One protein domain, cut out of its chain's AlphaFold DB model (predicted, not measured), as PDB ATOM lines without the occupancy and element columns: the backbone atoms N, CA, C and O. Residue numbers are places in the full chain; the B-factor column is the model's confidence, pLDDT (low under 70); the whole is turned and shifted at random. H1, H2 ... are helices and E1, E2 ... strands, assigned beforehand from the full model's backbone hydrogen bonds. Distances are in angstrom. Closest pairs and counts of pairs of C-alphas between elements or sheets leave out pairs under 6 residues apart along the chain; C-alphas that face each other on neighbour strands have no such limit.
ATOM      1  N   LYS A 233      80.482  46.935  67.081       93.56
ATOM      2  CA  LYS A 233      79.130  46.360  67.039       93.56
ATOM      3  C   LYS A 233      78.888  45.492  68.268       93.56
ATOM      4  O   LYS A 233      79.746  44.695  68.650       93.56
ATOM      5  N   GLU A 234      77.722  45.642  68.881       91.00
ATOM      6  CA  GLU A 234      77.290  44.773  69.966       91.00
ATOM      7  C   GLU A 234      76.968  43.383  69.431       91.00
ATOM      8  O   GLU A 234      76.315  43.235  68.400       91.00
ATOM      9  N   ILE A 235      77.397  42.368  70.176       89.00
ATOM     10  CA  ILE A 235      77.007  40.983  69.949       89.00
ATOM     11  C   ILE A 235      76.189  40.535  71.155       89.00
ATOM     12  O   ILE A 235      76.676  40.567  72.291       89.00
ATOM     13  N   ARG A 236      74.955  40.090  70.919       86.69
ATOM     14  CA  ARG A 236      74.067  39.531  71.939       86.69
ATOM     15  C   ARG A 236      73.603  38.157  71.486       86.69
ATOM     16  O   ARG A 236      73.116  37.999  70.379       86.69
ATOM     17  N   ASN A 237      73.774  37.152  72.343       87.25
ATOM     18  CA  ASN A 237      73.446  35.754  72.030       87.25
ATOM     19  C   ASN A 237      74.100  35.227  70.732       87.25
ATOM     20  O   ASN A 237      73.559  34.336  70.092       87.25
ATOM     21  N   GLY A 238      75.269  35.759  70.359       89.00
ATOM     22  CA  GLY A 238      75.981  35.374  69.136       89.00
ATOM     23  C   GLY A 238      75.577  36.150  67.879       89.00
ATOM     24  O   GLY A 238      76.218  35.969  66.850       89.00
ATOM     25  N   GLU A 239      74.592  37.045  67.961       87.69
ATOM     26  CA  GLU A 239      74.120  37.849  66.832       87.69
ATOM     27  C   GLU A 239      74.484  39.322  67.011       87.69
ATOM     28  O   GLU A 239      74.486  39.848  68.129       87.69
ATOM     29  N   TYR A 240      74.802  39.992  65.902       89.56
ATOM     30  CA  TYR A 240      74.986  41.436  65.907       89.56
ATOM     31  C   TYR A 240      73.651  42.123  66.179       89.56
ATOM     32  O   TYR A 240      72.654  41.819  65.529       89.56
ATOM     33  N   THR A 241      73.641  43.067  67.114       91.75
ATOM     34  CA  THR A 241      72.497  43.968  67.282       91.75
ATOM     35  C   THR A 241      72.696  45.216  66.422       91.75
ATOM     36  O   THR A 241      73.769  45.444  65.857       91.75
ATOM     37  N   ASN A 242      71.679  46.069  66.357       92.06
ATOM     38  CA  ASN A 242      71.762  47.384  65.725       92.06
ATOM     39  C   ASN A 242      72.468  48.438  66.604       92.06
ATOM     40  O   ASN A 242      72.302  49.637  66.390       92.06
ATOM     41  N   ARG A 243      73.219  48.029  67.636       93.25
ATOM     42  CA  ARG A 243      73.890  48.945  68.565       93.25
ATOM     43  C   ARG A 243      75.393  48.950  68.346       93.25
ATOM     44  O   ARG A 243      76.054  47.912  68.365       93.25
ATOM     45  N   LEU A 244      75.947  50.151  68.249       95.62
ATOM     46  CA  LEU A 244      77.373  50.410  68.380       95.62
ATOM     47  C   LEU A 244      77.700  50.844  69.803       95.62
ATOM     48  O   LEU A 244      76.957  51.610  70.414       95.62
ATOM     49  N   TYR A 245      78.860  50.419  70.291       95.00
ATOM     50  CA  TYR A 245      79.432  50.832  71.565       95.00
ATOM     51  C   TYR A 245      80.802  51.459  71.361       95.00
ATOM     52  O   TYR A 245      81.618  50.956  70.587       95.00
ATOM     53  N   LEU A 246      81.097  52.519  72.109       95.75
ATOM     54  CA  LEU A 246      82.474  52.993  72.208       95.75
ATOM     55  C   LEU A 246      83.315  52.052  73.087       95.75
ATOM     56  O   LEU A 246      82.808  51.540  74.094       95.75
ATOM     57  N   PRO A 247      84.612  51.868  72.777       93.31
ATOM     58  CA  PRO A 247      85.536  51.151  73.646       93.31
ATOM     59  C   PRO A 247      85.581  51.734  75.061       93.31
ATOM     60  O   PRO A 247      85.357  52.929  75.284       93.31
ATOM     61  N   TRP A 248      85.878  50.883  76.044       91.19
ATOM     62  CA  TRP A 248      85.791  51.240  77.464       91.19
ATOM     63  C   TRP A 248      86.676  52.438  77.839       91.19
ATOM     64  O   TRP A 248      86.322  53.187  78.745       91.19
ATOM     65  N   GLN A 249      87.783  52.665  77.124       92.94
ATOM     66  CA  GLN A 249      88.663  53.820  77.311       92.94
ATOM     67  C   GLN A 249      87.918  55.142  77.089       92.94
ATOM     68  O   GLN A 249      88.111  56.093  77.844       92.94
ATOM     69  N   CYS A 250      87.017  55.194  76.101       95.12
ATOM     70  CA  CYS A 250      86.164  56.357  75.870       95.12
ATOM     71  C   CYS A 250      85.150  56.539  77.006       95.12
ATOM     72  O   CYS A 250      84.856  57.661  77.375       95.12
ATOM     73  N   SER A 251      84.686  55.472  77.661       90.31
ATOM     74  CA  SER A 251      83.705  55.598  78.758       90.31
ATOM     75  C   SER A 251      84.229  56.356  79.990       90.31
ATOM     76  O   SER A 251      83.436  56.769  80.833       90.31
ATOM     77  N   TYR A 252      85.549  56.540  80.096       87.56
ATOM     78  CA  TYR A 252      86.210  57.305  81.159       87.56
ATOM     79  C   TYR A 252      86.925  58.566  80.640       87.56
ATOM     80  O   TYR A 252      87.688  59.188  81.377       87.56
ATOM     81  N   CYS A 253      86.709  58.941  79.376       93.69
ATOM     82  CA  CYS A 253      87.260  60.156  78.787       93.69
ATOM     83  C   CYS A 253      86.320  61.341  79.052       93.69
ATOM     84  O   CYS A 253      85.138  61.280  78.715       93.69
ATOM     85  N   ALA A 254      86.861  62.435  79.593       93.19
ATOM     86  CA  ALA A 254      86.102  63.653  79.888       93.19
ATOM     87  C   ALA A 254      85.616  64.403  78.631       93.19
ATOM     88  O   ALA A 254      84.789  65.293  78.735       93.19
ATOM     89  N   PHE A 255      86.118  64.052  77.446       95.31
ATOM     90  CA  PHE A 255      85.785  64.716  76.178       95.31
ATOM     91  C   PHE A 255      84.978  63.810  75.246       95.31
ATOM     92  O   PHE A 255      85.021  63.974  74.028       95.31
ATOM     93  N   THR A 256      84.296  62.797  75.783       96.12
ATOM     94  CA  THR A 256      83.602  61.802  74.952       96.12
ATOM     95  C   THR A 256      82.452  62.412  74.179       96.12
ATOM     96  O   THR A 256      82.365  62.161  72.984       96.12
ATOM     97  N   GLU A 257      81.644  63.262  74.808       95.06
ATOM     98  CA  GLU A 257      80.542  63.966  74.139       95.06
ATOM     99  C   GLU A 257      81.044  64.906  73.032       95.06
ATOM    100  O   GLU A 257      80.452  64.974  71.959       95.06
ATOM    101  N   LEU A 258      82.190  65.567  73.239       95.31
ATOM    102  CA  LEU A 258      82.838  66.381  72.204       95.31
ATOM    103  C   LEU A 258      83.393  65.519  71.059       95.31
ATOM    104  O   LEU A 258      83.321  65.889  69.890       95.31
ATOM    105  N   CYS A 259      83.985  64.371  71.394       96.56
ATOM    106  CA  CYS A 259      84.621  63.490  70.425       96.56
ATOM    107  C   CYS A 259      83.600  62.675  69.621       96.56
ATOM    108  O   CYS A 259      83.855  62.412  68.451       96.56
ATOM    109  N   TRP A 260      82.471  62.292  70.220       96.56
ATOM    110  CA  TRP A 260      81.450  61.386  69.684       96.56
ATOM    111  C   TRP A 260      80.035  61.936  69.936       96.56
ATOM    112  O   TRP A 260      79.287  61.366  70.733       96.56
ATOM    113  N   PRO A 261      79.653  63.042  69.271       95.88
ATOM    114  CA  PRO A 261      78.387  63.730  69.541       95.88
ATOM    115  C   PRO A 261      77.142  62.909  69.170       95.88
ATOM    116  O   PRO A 261      76.042  63.214  69.618       95.88
ATOM    117  N   ASP A 262      77.301  61.872  68.350       95.69
ATOM    118  CA  ASP A 262      76.248  60.960  67.906       95.69
ATOM    119  C   ASP A 262      76.070  59.728  68.815       95.69
ATOM    120  O   ASP A 262      75.217  58.881  68.543       95.69
ATOM    121  N   PHE A 263      76.850  59.614  69.896       96.38
ATOM    122  CA  PHE A 263      76.717  58.546  70.887       96.38
ATOM    123  C   PHE A 263      76.059  59.056  72.174       96.38
ATOM    124  O   PHE A 263      76.440  60.073  72.742       96.38
ATOM    125  N   THR A 264      75.101  58.289  72.692       95.31
ATOM    126  CA  THR A 264      74.367  58.589  73.926       95.31
ATOM    127  C   THR A 264      74.954  57.832  75.115       95.31
ATOM    128  O   THR A 264      75.194  56.624  75.043       95.31
ATOM    129  N   LYS A 265      75.148  58.525  76.240       94.56
ATOM    130  CA  LYS A 265      75.610  57.940  77.503       94.56
ATOM    131  C   LYS A 265      74.509  57.105  78.164       94.56
ATOM    132  O   LYS A 265      73.408  57.592  78.400       94.56
ATOM    133  N   VAL A 266      74.822  55.864  78.526       93.31
ATOM    134  CA  VAL A 266      73.938  54.942  79.253       93.31
ATOM    135  C   VAL A 266      74.674  54.277  80.415       93.31
ATOM    136  O   VAL A 266      75.905  54.198  80.432       93.31
ATOM    137  N   ILE A 267      73.925  53.785  81.403       90.94
ATOM    138  CA  ILE A 267      74.467  53.012  82.526       90.94
ATOM    139  C   ILE A 267      73.924  51.587  82.437       90.94
ATOM    140  O   ILE A 267      72.745  51.349  82.676       90.94
ATOM    141  N   GLU A 268      74.797  50.629  82.131       89.06
ATOM    142  CA  GLU A 268      74.455  49.207  82.026       89.06
ATOM    143  C   GLU A 268      75.318  48.406  83.003       89.06
ATOM    144  O   GLU A 268      76.548  48.495  82.984       89.06
ATOM    145  N   ASN A 269      74.687  47.619  83.883       86.81
ATOM    146  CA  ASN A 269      75.377  46.840  84.924       86.81
ATOM    147  C   ASN A 269      76.326  47.695  85.789       86.81
ATOM    148  O   ASN A 269      77.449  47.291  86.099       86.81
ATOM    149  N   GLY A 270      75.898  48.919  86.121       83.44
ATOM    150  CA  GLY A 270      76.686  49.875  86.908       83.44
ATOM    151  C   GLY A 270      77.908  50.453  86.184       83.44
ATOM    152  O   GLY A 270      78.730  51.110  86.821       83.44
ATOM    153  N   LYS A 271      78.052  50.219  84.874       85.00
ATOM    154  CA  LYS A 271      79.134  50.764  84.049       85.00
ATOM    155  C   LYS A 271      78.589  51.814  83.095       85.00
ATOM    156  O   LYS A 271      77.588  51.581  82.423       85.00
ATOM    157  N   VAL A 272      79.283  52.946  83.024       89.69
ATOM    158  CA  VAL A 272      79.050  53.952  81.987       89.69
ATOM    159  C   VAL A 272      79.445  53.350  80.643       89.69
ATOM    160  O   VAL A 272      80.503  52.731  80.531       89.69
ATOM    161  N   ARG A 273      78.580  53.517  79.650       91.94
ATOM    162  CA  ARG A 273      78.821  53.172  78.250       91.94
ATOM    163  C   ARG A 273      78.270  54.281  77.363       91.94
ATOM    164  O   ARG A 273      77.378  55.012  77.777       91.94
ATOM    165  N   TYR A 274      78.777  54.372  76.143       95.25
ATOM    166  CA  TYR A 274      78.266  55.276  75.117       95.25
ATOM    167  C   TYR A 274      77.808  54.436  73.931       95.25
ATOM    168  O   TYR A 274      78.579  53.597  73.455       95.25
ATOM    169  N   ILE A 275      76.562  54.636  73.503       95.50
ATOM    170  CA  ILE A 275      75.905  53.823  72.477       95.50
ATOM    171  C   ILE A 275      75.374  54.665  71.327       95.50
ATOM    172  O   ILE A 275      74.931  55.790  71.534       95.50
ATOM    173  N   LYS A 276      75.344  54.081  70.136       96.12
ATOM    174  CA  LYS A 276      74.622  54.612  68.979       96.12
ATOM    175  C   LYS A 276      73.743  53.507  68.411       96.12
ATOM    176  O   LYS A 276      74.194  52.368  68.317       96.12
ATOM    177  N   ILE A 277      72.500  53.835  68.079       93.56
ATOM    178  CA  ILE A 277      71.586  52.920  67.393       93.56
ATOM    179  C   ILE A 277      71.746  53.178  65.895       93.56
ATOM    180  O   ILE A 277      71.630  54.320  65.455       93.56
ATOM    181  N   GLU A 278      72.073  52.140  65.135       89.88
ATOM    182  CA  GLU A 278      72.024  52.164  63.675       89.88
ATOM    183  C   GLU A 278      70.566  51.927  63.252       89.88
ATOM    184  O   GLU A 278      69.919  50.993  63.734       89.88
TER     185      GLU A 278
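This is residues 233 to 278 of the 290 residues of the protein "PDDEXK_1 domain-containing protein" of bacterium (UniProt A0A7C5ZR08). Two hairpins, E1 with E2 and E3 with E4, join through E2 and E4 into one twisted antiparallel sheet, E1 E2 E4 E3; the loop between the hairpins bears short helix H1, at the end opposite E1. The printed part has 46 residues, with four strands and one helix ordered E1, E2, H1, E3, E4, mostly strand. It is compact, radius of gyration of the C-alphas 10.8 A, spanning 32 by 23 by 14 A.

E1, residues 233 to 236, forms a hairpin with E2, residues 239 to 245; N 234 and O 243, 2.9 A apart, are within hydrogen-bond range. E4, residues 271 to 277, pairs with E2 over 275 to 277, with N 244 and O 276 2.8 A apart. Over 271 to 275 it pairs with E3, residues 264 to 268, with N 266 and O 273 2.8 A apart. The sheet is only just strongly twisted, up to 4.3 A off its best plane. H1, residues 256 to 259, only grazes it with residues 256 to 257, and is too short for an O i to N i+4 pair; its one O i to N i+3 pair is within range. E2, H1 and E3 form a split strand-helix-strand unit, two strands of one sheet that are not neighbours, with a helix between them along the chain and E4 between them in the sheet; its crossover is right-handed.

E1 begins at C-alpha 233 (79.130, 46.360, 67.039) and E4, 18.4 A long, ends at C-alpha 277 (71.586, 52.920, 67.393). E2 measures 14.8 A and E3 12.4 A.

The farthest C-alphas, of Asn 237 and Leu 258, are 32.0 A apart. The printed part has no cut, no link is long, and no printed residue is under 70 in pLDDT.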